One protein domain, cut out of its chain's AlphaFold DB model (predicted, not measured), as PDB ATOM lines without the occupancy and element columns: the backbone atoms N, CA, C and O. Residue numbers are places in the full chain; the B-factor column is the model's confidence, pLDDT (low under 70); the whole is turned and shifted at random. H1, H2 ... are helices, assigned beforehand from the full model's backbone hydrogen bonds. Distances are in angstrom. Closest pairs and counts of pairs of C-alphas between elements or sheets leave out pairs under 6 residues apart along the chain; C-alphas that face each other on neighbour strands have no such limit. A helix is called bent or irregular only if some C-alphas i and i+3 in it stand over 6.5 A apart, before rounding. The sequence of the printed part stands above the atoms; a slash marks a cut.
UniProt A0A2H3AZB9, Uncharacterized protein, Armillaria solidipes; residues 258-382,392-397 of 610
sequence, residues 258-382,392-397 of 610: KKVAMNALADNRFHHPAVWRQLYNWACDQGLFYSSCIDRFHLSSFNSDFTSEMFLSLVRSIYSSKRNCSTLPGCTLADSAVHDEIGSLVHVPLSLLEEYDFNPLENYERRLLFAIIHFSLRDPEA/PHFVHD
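AT A GLANCE: This is residues 258 to 382 and 392 to 397 of the 610 residues of an uncharacterized protein of Armillaria solidipes (UniProt A0A2H3AZB9). Four helices make a crossed cluster in which H1 and H4 touch each other and each packs on H2 and on H3, while H2 and H3 stay apart; H3 lies near the middle of the whole, H2 and H6 lie far out on opposite sides of it, and the short H5 packs on H6, between it and the cluster. Long loops join several of these helices. The printed part has 131 residues with six named helices, H1 to H6 in order along the chain, and no named strand; the class is all helix, though under half of the residues, 65 of 131, are in named elements. The whole is compact, with a radius of gyration of the C-alphas of 14.8 A and spans of 44 by 31 by 31 A.

HOW THE PARTS SIT: H2, residues 273 to 285, touches H4, residues 333 to 345, at a steep tilt of 50 degrees, the same way; their closest C-alphas, of Trp 276 and Leu 333, are 5.4 A apart. With residues 279 to 284 alone, H2 touches H1, residues 258 to 266, at a steep tilt of 54 degrees, opposite ways; the closest C-alphas, of Lys 258 and Ala 283, are 4.4 A apart. H3, residues 308 to 319, touches H1 with residues 309 to 314 alone, about perpendicular at 75 degrees, and the closest C-alphas, of Ala 266 and Met 310, are 4.9 A apart. H3 also touches H4, with residues 313 to 318 alone, about perpendicular at 74 degrees, and the closest C-alphas, of Ser 317 and Asp 335, are 5.2 A apart. H4 touches H1 with residues 333 to 334 alone; the closest C-alphas, of Leu 265 and Leu 333, are 6.1 A apart. H5, residues 347 to 351, touches H6, residues 364 to 376, with the closest C-alphas, of Leu 350 and Leu 368, 5.6 A apart. H3 and H6 are near each other, while H1 and H2 are apart from both H5 and H6. In H1, H2, H3, H5 and H6 every O i to N i+4 pair is within hydrogen-bond range; in H4 it is 7 of 9.

IN THESE COORDINATES: H2 is 18.4 A long, H6 18.0 A, H3 16.5 A, and H1 and H4 12.5 A each. H4 is irregular, with C-alphas 340 and 343 9.1 A apart. H1 begins at C-alpha 258, (27.516, -19.337, 11.854), and H6 ends at C-alpha 376, (24.898, -27.366, -16.145).

THE WHOLE: The two C-alphas farthest apart, of Pro 329 and Ala 382, are 46.0 A apart. Residues 383 to 391 are cut out, and C-alphas 382 and 392 are 19.7 A apart across the gap. The links H2 to H3, H3 to H4 and H5 to H6 are long. The mean pLDDT of the printed part is 74.9; it is under 70 in residues 290 to 304, 321 to 329, 354 to 362, 379 to 382 and 392 to 396.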
ATOM      1  N   LYS A 258      27.865 -18.471  12.984       87.00
ATOM      2  CA  LYS A 258      27.516 -19.337  11.854       87.00
ATOM      3  C   LYS A 258      26.209 -18.905  11.185       87.00
ATOM      4  O   LYS A 258      26.193 -18.700   9.977       87.00
ATOM      5  N   LYS A 259      25.127 -18.710  11.946       86.12
ATOM      6  CA  LYS A 259      23.831 -18.301  11.380       86.12
ATOM      7  C   LYS A 259      23.891 -16.914  10.731       86.12
ATOM      8  O   LYS A 259      23.330 -16.713   9.660       86.12
ATOM      9  N   VAL A 260      24.592 -15.970  11.358       87.69
ATOM     10  CA  VAL A 260      24.757 -14.607  10.824       87.69
ATOM     11  C   VAL A 260      25.580 -14.612   9.535       87.69
ATOM     12  O   VAL A 260      25.228 -13.913   8.588       87.69
ATOM     13  N   ALA A 261      26.630 -15.429   9.472       89.06
ATOM     14  CA  ALA A 261      27.432 -15.624   8.272       89.06
ATOM     15  C   ALA A 261      26.627 -16.272   7.135       89.06
ATOM     16  O   ALA A 261      26.692 -15.789   6.010       89.06
ATOM     17  N   MET A 262      25.810 -17.294   7.419       87.00
ATOM     18  CA  MET A 262      24.928 -17.906   6.413       87.00
ATOM     19  C   MET A 262      23.954 -16.878   5.828       87.00
ATOM     20  O   MET A 262      23.891 -16.722   4.612       87.00
ATOM     21  N   ASN A 263      23.273 -16.097   6.672       87.19
ATOM     22  CA  ASN A 263      22.389 -15.030   6.191       87.19
ATOM     23  C   ASN A 263      23.151 -13.992   5.345       87.19
ATOM     24  O   ASN A 263      22.662 -13.563   4.308       87.19
ATOM     25  N   ALA A 264      24.368 -13.617   5.751       88.56
ATOM     26  CA  ALA A 264      25.190 -12.675   4.992       88.56
ATOM     27  C   ALA A 264      25.643 -13.224   3.624       88.56
ATOM     28  O   ALA A 264      25.775 -12.436   2.687       88.56
ATOM     29  N   LEU A 265      25.866 -14.541   3.503       87.25
ATOM     30  CA  LEU A 265      26.155 -15.207   2.227       87.25
ATOM     31  C   LEU A 265      24.930 -15.240   1.304       87.25
ATOM     32  O   LEU A 265      25.088 -15.007   0.110       87.25
ATOM     33  N   ALA A 266      23.731 -15.498   1.837       85.12
ATOM     34  CA  ALA A 266      22.497 -15.492   1.044       85.12
ATOM     35  C   ALA A 266      22.140 -14.080   0.556       85.12
ATOM     36  O   ALA A 266      21.913 -13.864  -0.630       85.12
ATOM     37  N   ASP A 267      22.181 -13.096   1.456       83.94
ATOM     38  CA  ASP A 267      21.766 -11.721   1.161       83.94
ATOM     39  C   ASP A 267      22.811 -10.926   0.341       83.94
ATOM     40  O   ASP A 267      22.564  -9.778  -0.031       83.94
ATOM     41  N   ASN A 268      24.009 -11.487   0.112       80.75
ATOM     42  CA  ASN A 268      25.124 -10.874  -0.626       80.75
ATOM     43  C   ASN A 268      25.439  -9.421  -0.195       80.75
ATOM     44  O   ASN A 268      25.673  -8.530  -1.015       80.75
ATOM     45  N   ARG A 269      25.397  -9.157   1.117       83.19
ATOM     46  CA  ARG A 269      25.460  -7.793   1.671       83.19
ATOM     47  C   ARG A 269      26.876  -7.242   1.681       83.19
ATOM     48  O   ARG A 269      27.832  -7.953   1.987       83.19
ATOM     49  N   PHE A 270      26.990  -5.935   1.459       88.12
ATOM     50  CA  PHE A 270      28.256  -5.224   1.586       88.12
ATOM     51  C   PHE A 270      28.547  -4.835   3.031       88.12
ATOM     52  O   PHE A 270      27.687  -4.312   3.744       88.12
ATOM     53  N   HIS A 271      29.792  -5.038   3.439       90.75
ATOM     54  CA  HIS A 271      30.332  -4.530   4.689       90.75
ATOM     55  C   HIS A 271      31.839  -4.333   4.555       90.75
ATOM     56  O   HIS A 271      32.479  -4.773   3.602       90.75
ATOM     57  N   HIS A 272      32.409  -3.658   5.541       89.94
ATOM     58  CA  HIS A 272      33.842  -3.480   5.652       89.94
ATOM     59  C   HIS A 272      34.608  -4.823   5.739       89.94
ATOM     60  O   HIS A 272      34.257  -5.656   6.586       89.94
ATOM     61  N   PRO A 273      35.714  -5.001   4.989       88.19
ATOM     62  CA  PRO A 273      36.462  -6.261   4.935       88.19
ATOM     63  C   PRO A 273      36.955  -6.783   6.285       88.19
ATOM     64  O   PRO A 273      36.908  -7.978   6.548       88.19
ATOM     65  N   ALA A 274      37.400  -5.891   7.178       88.12
ATOM     66  CA  ALA A 274      37.872  -6.295   8.506       88.12
ATOM     67  C   ALA A 274      36.775  -6.981   9.345       88.12
ATOM     68  O   ALA A 274      37.065  -7.907  10.098       88.12
ATOM     69  N   VAL A 275      35.521  -6.545   9.183       90.62
ATOM     70  CA  VAL A 275      34.364  -7.123   9.879       90.62
ATOM     71  C   VAL A 275      34.053  -8.496   9.302       90.62
ATOM     72  O   VAL A 275      33.925  -9.459  10.053       90.62
ATOM     73  N   TRP A 276      34.031  -8.618   7.971       91.56
ATOM     74  CA  TRP A 276      33.816  -9.906   7.314       91.56
ATOM     75  C   TRP A 276      34.888 -10.933   7.607       91.56
ATOM     76  O   TRP A 276      34.537 -12.049   7.969       91.56
ATOM     77  N   ARG A 277      36.167 -10.558   7.544       88.75
ATOM     78  CA  ARG A 277      37.267 -11.445   7.931       88.75
ATOM     79  C   ARG A 277      37.075 -11.985   9.342       88.75
ATOM     80  O   ARG A 277      37.259 -13.173   9.590       88.75
ATOM     81  N   GLN A 278      36.701 -11.118  10.280       88.62
ATOM     82  CA  GLN A 278      36.513 -11.541  11.658       88.62
ATOM     83  C   GLN A 278      35.295 -12.462  11.809       88.62
ATOM     84  O   GLN A 278      35.424 -13.525  12.413       88.62
ATOM     85  N   LEU A 279      34.145 -12.110  11.221       90.25
ATOM     86  CA  LEU A 279      32.959 -12.971  11.219       90.25
ATOM     87  C   LEU A 279      33.241 -14.333  10.583       90.25
ATOM     88  O   LEU A 279      32.841 -15.353  11.138       90.25
ATOM     89  N   TYR A 280      33.922 -14.335   9.436       88.88
ATOM     90  CA  TYR A 280      34.306 -15.526   8.690       88.88
ATOM     91  C   TYR A 280      35.117 -16.474   9.567       88.88
ATOM     92  O   TYR A 280      34.723 -17.624   9.729       88.88
ATOM     93  N   ASN A 281      36.175 -15.979  10.215       87.38
ATOM     94  CA  ASN A 281      37.020 -16.795  11.087       87.38
ATOM     95  C   ASN A 281      36.208 -17.458  12.214       87.38
ATOM     96  O   ASN A 281      36.301 -18.668  12.413       87.38
ATOM     97  N   TRP A 282      35.340 -16.697  12.892       85.81
ATOM     98  CA  TRP A 282      34.487 -17.244  13.956       85.81
ATOM     99  C   TRP A 282      33.456 -18.247  13.443       85.81
ATOM    100  O   TRP A 282      33.198 -19.266  14.083       85.81
ATOM    101  N   ALA A 283      32.837 -17.957  12.303       87.06
ATOM    102  CA  ALA A 283      31.857 -18.841  11.698       87.06
ATOM    103  C   ALA A 283      32.514 -20.142  11.205       87.06
ATOM    104  O   ALA A 283      31.934 -21.216  11.367       87.06
ATOM    105  N   CYS A 284      33.733 -20.073  10.667       82.88
ATOM    106  CA  CYS A 284      34.524 -21.233  10.266       82.88
ATOM    107  C   CYS A 284      34.850 -22.145  11.452       82.88
ATOM    108  O   CYS A 284      34.670 -23.357  11.336       82.88
ATOM    109  N   ASP A 285      35.221 -21.582  12.606       81.75
ATOM    110  CA  ASP A 285      35.421 -22.349  13.846       81.75
ATOM    111  C   ASP A 285      34.131 -23.034  14.335       81.75
ATOM    112  O   ASP A 285      34.177 -24.082  14.980       81.75
ATOM    113  N   GLN A 286      32.965 -22.474  13.995       81.81
ATOM    114  CA  GLN A 286      31.642 -23.052  14.265       81.81
ATOM    115  C   GLN A 286      31.141 -23.998  13.163       81.81
ATOM    116  O   GLN A 286      29.999 -24.461  13.227       81.81
ATOM    117  N   GLY A 287      31.956 -24.282  12.146       78.06
ATOM    118  CA  GLY A 287      31.572 -25.159  11.048       78.06
ATOM    119  C   GLY A 287      30.593 -24.516  10.060       78.06
ATOM    120  O   GLY A 287      29.527 -25.075   9.784       78.06
ATOM    121  N   LEU A 288      30.924 -23.318   9.557       80.88
ATOM    122  CA  LEU A 288      30.134 -22.588   8.553       80.88
ATOM    123  C   LEU A 288      29.824 -23.455   7.323       80.88
ATOM    124  O   LEU A 288      28.653 -23.655   6.997       80.88
ATOM    125  N   PHE A 289      30.870 -24.005   6.698       73.69
ATOM    126  CA  PHE A 289      30.763 -24.867   5.513       73.69
ATOM    127  C   PHE A 289      30.848 -26.365   5.829       73.69
ATOM    128  O   PHE A 289      30.284 -27.172   5.099       73.69
ATOM    129  N   TYR A 290      31.501 -26.744   6.932       67.31
ATOM    130  CA  TYR A 290      31.726 -28.143   7.314       67.31
ATOM    131  C   TYR A 290      31.117 -28.434   8.685       67.31
ATOM    132  O   TYR A 290      31.255 -27.626   9.597       67.31
ATOM    133  N   SER A 291      30.466 -29.586   8.860       53.62
ATOM    134  CA  SER A 291      29.762 -29.938  10.105       53.62
ATOM    135  C   SER A 291      30.687 -30.129  11.324       53.62
ATOM    136  O   SER A 291      30.228 -29.998  12.461       53.62
ATOM    137  N   SER A 292      31.993 -30.359  11.118       51.34
ATOM    138  CA  SER A 292      33.017 -30.360  12.169       51.34
ATOM    139  C   SER A 292      34.408 -29.961  11.642       51.34
ATOM    140  O   SER A 292      34.757 -30.240  10.496       51.34
ATOM    141  N   CYS A 293      35.262 -29.359  12.487       43.88
ATOM    142  CA  CYS A 293      36.669 -29.075  12.141       43.88
ATOM    143  C   CYS A 293      37.506 -30.340  11.851       43.88
ATOM    144  O   CYS A 293      38.588 -30.231  11.275       43.88
ATOM    145  N   ILE A 294      37.022 -31.525  12.246       43.19
ATOM    146  CA  ILE A 294      37.681 -32.821  12.015       43.19
ATOM    147  C   ILE A 294      37.380 -33.329  10.594       43.19
ATOM    148  O   ILE A 294      38.234 -33.963   9.973       43.19
ATOM    149  N   ASP A 295      36.229 -32.959  10.032       48.47
ATOM    150  CA  ASP A 295      35.767 -33.389   8.708       48.47
ATOM    151  C   ASP A 295      36.316 -32.548   7.546       48.47
ATOM    152  O   ASP A 295      36.001 -32.821   6.392       48.47
ATOM    153  N   ARG A 296      37.242 -31.602   7.787       44.44
ATOM    154  CA  ARG A 296      37.996 -30.949   6.689       44.44
ATOM    155  C   ARG A 296      38.687 -31.959   5.763       44.44
ATOM    156  O   ARG A 296      38.964 -31.640   4.613       44.44
ATOM    157  N   PHE A 297      38.977 -33.159   6.271       44.66
ATOM    158  CA  PHE A 297      39.611 -34.248   5.524       44.66
ATOM    159  C   PHE A 297      38.623 -35.330   5.051       44.66
ATOM    160  O   PHE A 297      39.001 -36.189   4.258       44.66
ATOM    161  N   HIS A 298      37.367 -35.279   5.501       44.47
ATOM    162  CA  HIS A 298      36.292 -36.187   5.109       44.47
ATOM    163  C   HIS A 298      35.059 -35.353   4.737       44.47
ATOM    164  O   HIS A 298      34.212 -35.068   5.573       44.47
ATOM    165  N   LEU A 299      34.973 -34.975   3.459       51.22
ATOM    166  CA  LEU A 299      33.945 -34.119   2.835       51.22
ATOM    167  C   LEU A 299      32.501 -34.688   2.873       51.22
ATOM    168  O   LEU A 299      31.691 -34.370   2.013       51.22
ATOM    169  N   SER A 300      32.152 -35.568   3.814       44.84
ATOM    170  CA  SER A 300      30.945 -36.401   3.729       44.84
ATOM    171  C   SER A 300      29.678 -35.805   4.348       44.84
ATOM    172  O   SER A 300      28.621 -36.422   4.226       44.84
ATOM    173  N   SER A 301      29.729 -34.636   4.999       52.84
ATOM    174  CA  SER A 301      28.501 -33.961   5.445       52.84
ATOM    175  C   SER A 301      28.597 -32.440   5.345       52.84
ATOM    176  O   SER A 301      29.284 -31.773   6.122       52.84
ATOM    177  N   PHE A 302      27.886 -31.907   4.354       59.75
ATOM    178  CA  PHE A 302      27.687 -30.480   4.179       59.75
ATOM    179  C   PHE A 302      26.730 -29.943   5.252       59.75
ATOM    180  O   PHE A 302      25.953 -30.677   5.871       59.75
ATOM    181  N   ASN A 303      26.793 -28.639   5.501       65.12
ATOM    182  CA  ASN A 303      25.815 -27.972   6.345       65.12
ATOM    183  C   ASN A 303      24.445 -27.903   5.637       65.12
ATOM    184  O   ASN A 303      24.323 -27.227   4.622       65.12
ATOM    185  N   SER A 304      23.405 -28.521   6.206       63.91
ATOM    186  CA  SER A 304      22.057 -28.626   5.609       63.91
ATOM    187  C   SER A 304      21.365 -27.295   5.280       63.91
ATOM    188  O   SER A 304      20.345 -27.294   4.590       63.91
ATOM    189  N   ASP A 305      21.893 -26.191   5.809       74.12
ATOM    190  CA  ASP A 305      21.372 -24.831   5.652       74.12
ATOM    191  C   ASP A 305      21.969 -24.089   4.438       74.12
ATOM    192  O   ASP A 305      21.663 -22.918   4.221       74.12
ATOM    193  N   PHE A 306      22.866 -24.720   3.677       77.94
ATOM    194  CA  PHE A 306      23.502 -24.097   2.519       77.94
ATOM    195  C   PHE A 306      22.601 -24.133   1.289       77.94
ATOM    196  O   PHE A 306      22.102 -25.184   0.893       77.94
ATOM    197  N   THR A 307      22.385 -22.964   0.689       84.06
ATOM    198  CA  THR A 307      21.419 -22.778  -0.400       84.06
ATOM    199  C   THR A 307      22.106 -22.553  -1.747       84.06
ATOM    200  O   THR A 307      23.293 -22.225  -1.828       84.06
ATOM    201  N   SER A 308      21.333 -22.674  -2.827       82.06
ATOM    202  CA  SER A 308      21.775 -22.346  -4.187       82.06
ATOM    203  C   SER A 308      22.226 -20.883  -4.329       82.06
ATOM    204  O   SER A 308      23.202 -20.605  -5.021       82.06
ATOM    205  N   GLU A 309      21.587 -19.939  -3.632       84.94
ATOM    206  CA  GLU A 309      21.990 -18.523  -3.624       84.94
ATOM    207  C   GLU A 309      23.380 -18.319  -3.008       84.94
ATOM    208  O   GLU A 309      24.221 -17.618  -3.577       84.94
ATOM    209  N   MET A 310      23.664 -18.994  -1.886       86.50
ATOM    210  CA  MET A 310      24.991 -18.960  -1.260       86.50
ATOM    211  C   MET A 310      26.051 -19.585  -2.172       86.50
ATOM    212  O   MET A 310      27.165 -19.066  -2.274       86.50
ATOM    213  N   PHE A 311      25.702 -20.669  -2.872       86.81
ATOM    214  CA  PHE A 311      26.572 -21.292  -3.868       86.81
ATOM    215  C   PHE A 311      26.918 -20.319  -5.001       86.81
ATOM    216  O   PHE A 311      28.090 -20.148  -5.334       86.81
ATOM    217  N   LEU A 312      25.916 -19.640  -5.566       86.19
ATOM    218  CA  LEU A 312      26.105 -18.649  -6.626       86.19
ATOM    219  C   LEU A 312      26.963 -17.469  -6.167       86.19
ATOM    220  O   LEU A 312      27.861 -17.056  -6.902       86.19
ATOM    221  N   SER A 313      26.721 -16.946  -4.958       86.69
ATOM    222  CA  SER A 313      27.540 -15.879  -4.369       86.69
ATOM    223  C   SER A 313      29.005 -16.315  -4.264       86.69
ATOM    224  O   SER A 313      29.892 -15.613  -4.753       86.69
ATOM    225  N   LEU A 314      29.264 -17.520  -3.744       88.25
ATOM    226  CA  LEU A 314      30.620 -18.048  -3.605       88.25
ATOM    227  C   LEU A 314      31.318 -18.231  -4.962       88.25
ATOM    228  O   LEU A 314      32.442 -17.766  -5.141       88.25
ATOM    229  N   VAL A 315      30.653 -18.864  -5.933       89.25
ATOM    230  CA  VAL A 315      31.201 -19.070  -7.287       89.25
ATOM    231  C   VAL A 315      31.474 -17.731  -7.978       89.25
ATOM    232  O   VAL A 315      32.528 -17.562  -8.598       89.25
ATOM    233  N   ARG A 316      30.581 -16.744  -7.826       87.56
ATOM    234  CA  ARG A 316      30.778 -15.388  -8.354       87.56
ATOM    235  C   ARG A 316      32.008 -14.720  -7.738       87.56
ATOM    236  O   ARG A 316      32.808 -14.155  -8.481       87.56
ATOM    237  N   SER A 317      32.201 -14.818  -6.424       86.75
ATOM    238  CA  SER A 317      33.381 -14.259  -5.752       86.75
ATOM    239  C   SER A 317      34.682 -14.970  -6.144       86.75
ATOM    240  O   SER A 317      35.686 -14.293  -6.362       86.75
ATOM    241  N   ILE A 318      34.675 -16.300  -6.324       87.31
ATOM    242  CA  ILE A 318      35.846 -17.070  -6.796       87.31
ATOM    243  C   ILE A 318      36.310 -16.579  -8.177       87.31
ATOM    244  O   ILE A 318      37.508 -16.382  -8.405       87.31
ATOM    245  N   TYR A 319      35.369 -16.341  -9.096       84.50
ATOM    246  CA  TYR A 319      35.674 -15.978 -10.484       84.50
ATOM    247  C   TYR A 319      35.604 -14.473 -10.800       84.50
ATOM    248  O   TYR A 319      35.845 -14.061 -11.942       84.50
ATOM    249  N   SER A 320      35.336 -13.614  -9.814       75.81
ATOM    250  CA  SER A 320      35.270 -12.159 -10.002       75.81
ATOM    251  C   SER A 320      36.594 -11.575 -10.532       75.81
ATOM    252  O   SER A 320      37.685 -11.974 -10.121       75.81
ATOM    253  N   SER A 321      36.526 -10.621 -11.478       56.41
ATOM    254  CA  SER A 321      37.703  -9.917 -12.059       56.41
ATOM    255  C   SER A 321      38.383  -9.027 -11.053       56.41
ATOM    256  O   SER A 321      39.587  -8.789 -11.126       56.41
ATOM    257  N   LYS A 322      37.594  -8.493 -10.129       60.28
ATOM    258  CA  LYS A 322      38.043  -7.523  -9.152       60.28
ATOM    259  C   LYS A 322      38.539  -8.302  -7.930       60.28
ATOM    260  O   LYS A 322      37.955  -8.216  -6.859       60.28
ATOM    261  N   ARG A 323      39.640  -9.056  -8.074       54.03
ATOM    262  CA  ARG A 323      40.292  -9.771  -6.950       54.03
ATOM    263  C   ARG A 323      40.746  -8.833  -5.813       54.03
ATOM    264  O   ARG A 323      41.013  -9.297  -4.713       54.03
ATOM    265  N   ASN A 324      40.753  -7.518  -6.058       51.03
ATOM    266  CA  ASN A 324      40.991  -6.469  -5.061       51.03
ATOM    267  C   ASN A 324      39.698  -5.909  -4.427       51.03
ATOM    268  O   ASN A 324      39.768  -4.957  -3.658       51.03
ATOM    269  N   CYS A 325      38.505  -6.447  -4.720       54.69
ATOM    270  CA  CYS A 325      37.267  -5.993  -4.067       54.69
ATOM    271  C   CYS A 325      37.313  -6.177  -2.545       54.69
ATOM    272  O   CYS A 325      36.738  -5.369  -1.823       54.69
ATOM    273  N   SER A 326      38.043  -7.181  -2.053       55.44
ATOM    274  CA  SER A 326      38.224  -7.447  -0.623       55.44
ATOM    275  C   SER A 326      39.035  -6.380   0.120       55.44
ATOM    276  O   SER A 326      39.064  -6.408   1.345       55.44
ATOM    277  N   THR A 327      39.692  -5.440  -0.570       55.78
ATOM    278  CA  THR A 327      40.402  -4.318   0.070       55.78
ATOM    279  C   THR A 327      39.624  -3.004   0.005       55.78
ATOM    280  O   THR A 327      39.982  -2.056   0.705       55.78
ATOM    281  N   LEU A 328      38.541  -2.939  -0.779       59.75
ATOM    282  CA  LEU A 328      37.689  -1.755  -0.891       59.75
ATOM    283  C   LEU A 328      36.768  -1.606   0.341       59.75
ATOM    284  O   LEU A 328      36.445  -2.605   0.983       59.75
ATOM    285  N   PRO A 329      36.284  -0.386   0.666       56.81
ATOM    286  CA  PRO A 329      35.485  -0.108   1.875       56.81
ATOM    287  C   PRO A 329      34.118  -0.817   1.965       56.81
ATOM    288  O   PRO A 329      33.382  -0.615   2.929       56.81
ATOM    289  N   GLY A 330      33.782  -1.659   0.988       70.12
ATOM    290  CA  GLY A 330      32.609  -2.516   0.978       70.12
ATOM    291  C   GLY A 330      32.869  -3.737   0.103       70.12
ATOM    292  O   GLY A 330      33.050  -3.607  -1.105       70.12
ATOM    293  N   CYS A 331      32.874  -4.915   0.714       84.62
ATOM    294  CA  CYS A 331      32.915  -6.203   0.030       84.62
ATOM    295  C   CYS A 331      31.837  -7.122   0.605       84.62
ATOM    296  O   CYS A 331      31.205  -6.788   1.611       84.62
ATOM    297  N   THR A 332      31.579  -8.246  -0.046       89.94
ATOM    298  CA  THR A 332      30.670  -9.268   0.482       89.94
ATOM    299  C   THR A 332      31.432 -10.226   1.399       89.94
ATOM    300  O   THR A 332      32.668 -10.281   1.381       89.94
ATOM    301  N   LEU A 333      30.710 -11.004   2.209       90.19
ATOM    302  CA  LEU A 333      31.343 -12.045   3.018       90.19
ATOM    303  C   LEU A 333      32.063 -13.077   2.132       90.19
ATOM    304  O   LEU A 333      33.163 -13.504   2.475       90.19
ATOM    305  N   ALA A 334      31.487 -13.418   0.973       88.75
ATOM    306  CA  ALA A 334      32.095 -14.317  -0.004       88.75
ATOM    307  C   ALA A 334      33.405 -13.747  -0.578       88.75
ATOM    308  O   ALA A 334      34.403 -14.464  -0.635       88.75
ATOM    309  N   ASP A 335      33.455 -12.450  -0.906       87.25
ATOM    310  CA  ASP A 335      34.688 -11.800  -1.380       87.25
ATOM    311  C   ASP A 335      35.798 -11.841  -0.322       87.25
ATOM    312  O   ASP A 335      36.960 -12.104  -0.639       87.25
ATOM    313  N   SER A 336      35.445 -11.587   0.944       85.88
ATOM    314  CA  SER A 336      36.397 -11.655   2.056       85.88
ATOM    315  C   SER A 336      36.892 -13.082   2.290       85.88
ATOM    316  O   SER A 336      38.088 -13.281   2.486       85.88
ATOM    317  N   ALA A 337      35.995 -14.068   2.241       86.31
ATOM    318  CA  ALA A 337      36.326 -15.477   2.424       86.31
ATOM    319  C   ALA A 337      37.288 -15.964   1.329       86.31
ATOM    320  O   ALA A 337      38.338 -16.532   1.627       86.31
ATOM    321  N   VAL A 338      36.975 -15.683   0.058       85.25
ATOM    322  CA  VAL A 338      37.815 -16.052  -1.092       85.25
ATOM    323  C   VAL A 338      39.198 -15.411  -0.997       85.25
ATOM    324  O   VAL A 338      40.193 -16.070  -1.288       85.25
ATOM    325  N   HIS A 339      39.291 -14.153  -0.559       82.12
ATOM    326  CA  HIS A 339      40.584 -13.493  -0.381       82.12
ATOM    327  C   HIS A 339      41.473 -14.183   0.663       82.12
ATOM    328  O   HIS A 339      42.682 -14.280   0.455       82.12
ATOM    329  N   ASP A 340      40.885 -14.667   1.758       75.56
ATOM    330  CA  ASP A 340      41.637 -15.270   2.857       75.56
ATOM    331  C   ASP A 340      41.958 -16.766   2.603       75.56
ATOM    332  O   ASP A 340      43.065 -17.204   2.916       75.56
ATOM    333  N   GLU A 341      41.049 -17.555   1.997       81.12
ATOM    334  CA  GLU A 341      41.194 -19.023   1.865       81.12
ATOM    335  C   GLU A 341      40.665 -19.632   0.539       81.12
ATOM    336  O   GLU A 341      40.052 -20.705   0.541       81.12
ATOM    337  N   ILE A 342      40.928 -19.019  -0.627       81.06
ATOM    338  CA  ILE A 342      40.440 -19.530  -1.935       81.06
ATOM    339  C   ILE A 342      40.683 -21.033  -2.154       81.06
ATOM    340  O   ILE A 342      39.779 -21.747  -2.581       81.06
ATOM    341  N   GLY A 343      41.877 -21.538  -1.822       73.88
ATOM    342  CA  GLY A 343      42.246 -22.932  -2.074       73.88
ATOM    343  C   GLY A 343      41.346 -23.925  -1.338       73.88
ATOM    344  O   GLY A 343      40.927 -24.917  -1.922       73.88
ATOM    345  N   SER A 344      41.002 -23.634  -0.082       76.62
ATOM    346  CA  SER A 344      40.091 -24.462   0.712       76.62
ATOM    347  C   SER A 344      38.635 -24.256   0.305       76.62
ATOM    348  O   SER A 344      37.869 -25.214   0.267       76.62
ATOM    349  N   LEU A 345      38.257 -23.029  -0.056       82.31
ATOM    350  CA  LEU A 345      36.882 -22.701  -0.414       82.31
ATOM    351  C   LEU A 345      36.446 -23.279  -1.749       82.31
ATOM    352  O   LEU A 345      35.280 -23.618  -1.873       82.31
ATOM    353  N   VAL A 346      37.343 -23.451  -2.722       83.06
ATOM    354  CA  VAL A 346      37.010 -24.084  -4.011       83.06
ATOM    355  C   VAL A 346      36.573 -25.546  -3.835       83.06
ATOM    356  O   VAL A 346      35.766 -26.043  -4.620       83.06
ATOM    357  N   HIS A 347      37.014 -26.224  -2.768       78.75
ATOM    358  CA  HIS A 347      36.546 -27.576  -2.449       78.75
ATOM    359  C   HIS A 347      35.072 -27.627  -2.046       78.75
ATOM    360  O   HIS A 347      34.430 -28.651  -2.256       78.75
ATOM    361  N   VAL A 348      34.532 -26.543  -1.484       79.00
ATOM    362  CA  VAL A 348      33.131 -26.459  -1.061       79.00
ATOM    363  C   VAL A 348      32.195 -26.664  -2.264       79.00
ATOM    364  O   VAL A 348      31.490 -27.673  -2.284       79.00
ATOM    365  N   PRO A 349      32.217 -25.824  -3.318       82.00
ATOM    366  CA  PRO A 349      31.381 -26.040  -4.486       82.00
ATOM    367  C   PRO A 349      31.813 -27.262  -5.307       82.00
ATOM    368  O   PRO A 349      30.955 -27.898  -5.906       82.00
ATOM    369  N   LEU A 350      33.098 -27.647  -5.307       80.25
ATOM    370  CA  LEU A 350      33.537 -28.886  -5.963       80.25
ATOM    371  C   LEU A 350      32.886 -30.123  -5.344       80.25
ATOM    372  O   LEU A 350      32.363 -30.947  -6.078       80.25
ATOM    373  N   SER A 351      32.858 -30.244  -4.016       75.44
ATOM    374  CA  SER A 351      32.254 -31.401  -3.338       75.44
ATOM    375  C   SER A 351      30.756 -31.562  -3.616       75.44
ATOM    376  O   SER A 351      30.247 -32.677  -3.581       75.44
ATOM    377  N   LEU A 352      30.067 -30.465  -3.949       74.38
ATOM    378  CA  LEU A 352      28.656 -30.467  -4.343       74.38
ATOM    379  C   LEU A 352      28.443 -30.858  -5.814       74.38
ATOM    380  O   LEU A 352      27.316 -31.120  -6.217       74.38
ATOM    381  N   LEU A 353      29.506 -30.879  -6.621       75.19
ATOM    382  CA  LEU A 353      29.458 -31.155  -8.060       75.19
ATOM    383  C   LEU A 353      30.254 -32.407  -8.474       75.19
ATOM    384  O   LEU A 353      30.097 -32.883  -9.599       75.19
ATOM    385  N   GLU A 354      31.146 -32.921  -7.619       63.06
ATOM    386  CA  GLU A 354      32.088 -33.994  -7.947       63.06
ATOM    387  C   GLU A 354      31.389 -35.357  -8.105       63.06
ATOM    388  O   GLU A 354      31.283 -36.164  -7.187       63.06
ATOM    389  N   GLU A 355      30.973 -35.637  -9.338       56.56
ATOM    390  CA  GLU A 355      30.769 -36.990  -9.875       56.56
ATOM    391  C   GLU A 355      31.871 -37.405 -10.865       56.56
ATOM    392  O   GLU A 355      31.896 -38.543 -11.334       56.56
ATOM    393  N   TYR A 356      32.772 -36.481 -11.208       53.69
ATOM    394  CA  TYR A 356      33.745 -36.643 -12.283       53.69
ATOM    395  C   TYR A 356      35.153 -36.920 -11.757       53.69
ATOM    396  O   TYR A 356      35.665 -36.224 -10.878       53.69
ATOM    397  N   ASP A 357      35.795 -37.921 -12.359       53.22
ATOM    398  CA  ASP A 357      37.190 -38.298 -12.127       53.22
ATOM    399  C   ASP A 357      38.113 -37.278 -12.819       53.22
ATOM    400  O   ASP A 357      38.604 -37.480 -13.931       53.22
ATOM    401  N   PHE A 358      38.254 -36.098 -12.213       58.47
ATOM    402  CA  PHE A 358      39.146 -35.055 -12.717       58.47
ATOM    403  C   PHE A 358      40.610 -35.415 -12.460       58.47
ATOM    404  O   PHE A 358      40.953 -36.043 -11.458       58.47
ATOM    405  N   ASN A 359      41.503 -34.943 -13.330       61.06
ATOM    406  CA  ASN A 359      42.934 -35.155 -13.163       61.06
ATOM    407  C   ASN A 359      43.417 -34.524 -11.834       61.06
ATOM    408  O   ASN A 359      43.302 -33.307 -11.663       61.06
ATOM    409  N   PRO A 360      44.004 -35.296 -10.899       62.06
ATOM    410  CA  PRO A 360      44.432 -34.784  -9.594       62.06
ATOM    411  C   PRO A 360      45.560 -33.744  -9.676       62.06
ATOM    412  O   PRO A 360      45.851 -33.078  -8.685       62.06
ATOM    413  N   LEU A 361      46.206 -33.601 -10.838       62.94
ATOM    414  CA  LEU A 361      47.250 -32.603 -11.093       62.94
ATOM    415  C   LEU A 361      46.697 -31.247 -11.568       62.94
ATOM    416  O   LEU A 361      47.465 -30.297 -11.728       62.94
ATOM    417  N   GLU A 362      45.395 -31.147 -11.829       69.69
ATOM    418  CA  GLU A 362      44.758 -29.941 -12.351       69.69
ATOM    419  C   GLU A 362      44.425 -28.936 -11.236       69.69
ATOM    420  O   GLU A 362      44.051 -29.307 -10.123       69.69
ATOM    421  N   ASN A 363      44.554 -27.638 -11.533       80.38
ATOM    422  CA  ASN A 363      44.225 -26.567 -10.589       80.38
ATOM    423  C   ASN A 363      42.745 -26.657 -10.166       80.38
ATOM    424  O   ASN A 363      41.866 -26.721 -11.024       80.38
ATOM    425  N   TYR A 364      42.463 -26.605  -8.861       80.25
ATOM    426  CA  TYR A 364      41.107 -26.658  -8.308       80.25
ATOM    427  C   TYR A 364      40.154 -25.617  -8.912       80.25
ATOM    428  O   TYR A 364      39.009 -25.952  -9.199       80.25
ATOM    429  N   GLU A 365      40.612 -24.386  -9.173       83.31
ATOM    430  CA  GLU A 365      39.780 -23.354  -9.819       83.31
ATOM    431  C   GLU A 365      39.348 -23.780 -11.229       83.31
ATOM    432  O   GLU A 365      38.226 -23.516 -11.655       83.31
ATOM    433  N   ARG A 366      40.229 -24.464 -11.961       82.19
ATOM    434  CA  ARG A 366      39.947 -24.972 -13.306       82.19
ATOM    435  C   ARG A 366      39.049 -26.210 -13.258       82.19
ATOM    436  O   ARG A 366      38.110 -26.305 -14.041       82.19
ATOM    437  N   ARG A 367      39.277 -27.106 -12.296       82.88
ATOM    438  CA  ARG A 367      38.407 -28.266 -12.050       82.88
ATOM    439  C   ARG A 367      36.979 -27.838 -11.721       82.88
ATOM    440  O   ARG A 367      36.041 -28.388 -12.284       82.88
ATOM    441  N   LEU A 368      36.814 -26.828 -10.862       86.25
ATOM    442  CA  LEU A 368      35.497 -26.293 -10.508       86.25
ATOM    443  C   LEU A 368      34.779 -25.730 -11.734       86.25
ATOM    444  O   LEU A 368      33.591 -25.976 -11.922       86.25
ATOM    445  N   LEU A 369      35.515 -25.031 -12.597       87.88
ATOM    446  CA  LEU A 369      34.974 -24.456 -13.819       87.88
ATOM    447  C   LEU A 369      34.384 -25.547 -14.720       87.88
ATOM    448  O   LEU A 369      33.251 -25.424 -15.183       87.88
ATOM    449  N   PHE A 370      35.126 -26.635 -14.935       84.44
ATOM    450  CA  PHE A 370      34.647 -27.757 -15.741       84.44
ATOM    451  C   PHE A 370      33.510 -28.515 -15.066       84.44
ATOM    452  O   PHE A 370      32.527 -28.835 -15.733       84.44
ATOM    453  N   ALA A 371      33.589 -28.743 -13.754       84.44
ATOM    454  CA  ALA A 371      32.517 -29.374 -12.989       84.44
ATOM    455  C   ALA A 371      31.195 -28.614 -13.142       84.44
ATOM    456  O   ALA A 371      30.169 -29.229 -13.422       84.44
ATOM    457  N   ILE A 372      31.225 -27.281 -13.047       87.00
ATOM    458  CA  ILE A 372      30.040 -26.438 -13.225       87.00
ATOM    459  C   ILE A 372      29.471 -26.573 -14.639       87.00
ATOM    460  O   ILE A 372      28.256 -26.706 -14.793       87.00
ATOM    461  N   ILE A 373      30.311 -26.542 -15.676       85.19
ATOM    462  CA  ILE A 373      29.819 -26.619 -17.058       85.19
ATOM    463  C   ILE A 373      29.227 -28.000 -17.332       85.19
ATOM    464  O   ILE A 373      28.105 -28.086 -17.818       85.19
ATOM    465  N   HIS A 374      29.908 -29.081 -16.949       82.19
ATOM    466  CA  HIS A 374      29.370 -30.435 -17.100       82.19
ATOM    467  C   HIS A 374      28.066 -30.639 -16.327       82.19
ATOM    468  O   HIS A 374      27.118 -31.201 -16.874       82.19
ATOM    469  N   PHE A 375      27.993 -30.141 -15.091       83.81
ATOM    470  CA  PHE A 375      26.771 -30.157 -14.293       83.81
ATOM    471  C   PHE A 375      25.626 -29.412 -14.992       83.81
ATOM    472  O   PHE A 375      24.511 -29.924 -15.094       83.81
ATOM    473  N   SER A 376      25.910 -28.221 -15.521       82.81
ATOM    474  CA  SER A 376      24.898 -27.366 -16.145       82.81
ATOM    475  C   SER A 376      24.407 -27.912 -17.486       82.81
ATOM    476  O   SER A 376      23.255 -27.704 -17.840       82.81
ATOM    477  N   LEU A 377      25.250 -28.640 -18.224       79.50
ATOM    478  CA  LEU A 377      24.895 -29.264 -19.504       79.50
ATOM    479  C   LEU A 377      24.180 -30.615 -19.361       79.50
ATOM    480  O   LEU A 377      23.792 -31.206 -20.369       79.50
ATOM    481  N   ARG A 378      24.035 -31.138 -18.140       76.88
ATOM    482  CA  ARG A 378      23.433 -32.452 -17.912       76.88
ATOM    483  C   ARG A 378      21.928 -32.418 -18.167       76.88
ATOM    484  O   ARG A 378      21.219 -31.551 -17.645       76.88
ATOM    485  N   ASP A 379      21.461 -33.414 -18.915       64.31
ATOM    486  CA  ASP A 379      20.043 -33.631 -19.189       64.31
ATOM    487  C   ASP A 379      19.289 -33.921 -17.873       64.31
ATOM    488  O   ASP A 379      19.687 -34.841 -17.146       64.31
ATOM    489  N   PRO A 380      18.232 -33.158 -17.533       58.84
ATOM    490  CA  PRO A 380      17.400 -33.431 -16.362       58.84
ATOM    491  C   PRO A 380      16.727 -34.816 -16.384       58.84
ATOM    492  O   PRO A 380      16.328 -35.297 -15.323       58.84
ATOM    493  N   GLU A 381      16.610 -35.472 -17.548       50.78
ATOM    494  CA  GLU A 381      16.030 -36.817 -17.690       50.78
ATOM    495  C   GLU A 381      17.051 -37.967 -17.580       50.78
ATOM    496  O   GLU A 381      16.664 -39.141 -17.533       50.78
ATOM    497  N   ALA A 382      18.355 -37.672 -17.505       53.94
ATOM    498  CA  ALA A 382      19.371 -38.694 -17.256       53.94
ATOM    499  C   ALA A 382      19.125 -39.369 -15.891       53.94
ATOM    500  O   ALA A 382      18.677 -38.695 -14.959       53.94
ATOM    501  N   PRO A 392      17.300 -31.297   0.872       48.59
ATOM    502  CA  PRO A 392      15.991 -30.765   0.480       48.59
ATOM    503  C   PRO A 392      15.961 -29.252   0.171       48.59
ATOM    504  O   PRO A 392      14.904 -28.748  -0.203       48.59
ATOM    505  N   HIS A 393      17.077 -28.526   0.321       52.31
ATOM    506  CA  HIS A 393      17.142 -27.059   0.181       52.31
ATOM    507  C   HIS A 393      17.888 -26.568  -1.069       52.31
ATOM    508  O   HIS A 393      17.921 -25.362  -1.318       52.31
ATOM    509  N   PHE A 394      18.476 -27.467  -1.863       62.97
ATOM    510  CA  PHE A 394      19.266 -27.088  -3.029       62.97
ATOM    511  C   PHE A 394      18.433 -27.222  -4.314       62.97
ATOM    512  O   PHE A 394      18.088 -28.322  -4.748       62.97
ATOM    513  N   VAL A 395      18.057 -26.086  -4.910       64.44
ATOM    514  CA  VAL A 395      17.247 -26.050  -6.139       64.44
ATOM    515  C   VAL A 395      18.172 -26.091  -7.354       64.44
ATOM    516  O   VAL A 395      18.917 -25.150  -7.606       64.44
ATOM    517  N   HIS A 396      18.107 -27.184  -8.114       69.25
ATOM    518  CA  HIS A 396      18.858 -27.387  -9.358       69.25
ATOM    519  C   HIS A 396      17.981 -27.148 -10.597       69.25
ATOM    520  O   HIS A 396      17.911 -27.997 -11.487       69.25
ATOM    521  N   ASP A 397      17.253 -26.034 -10.633       73.88
ATOM    522  CA  ASP A 397      16.446 -25.696 -11.802       73.88
ATOM    523  C   ASP A 397      17.308 -25.163 -12.964       73.88
ATOM    524  O   ASP A 397      18.506 -24.890 -12.835       73.88
TER     525      ASP A 397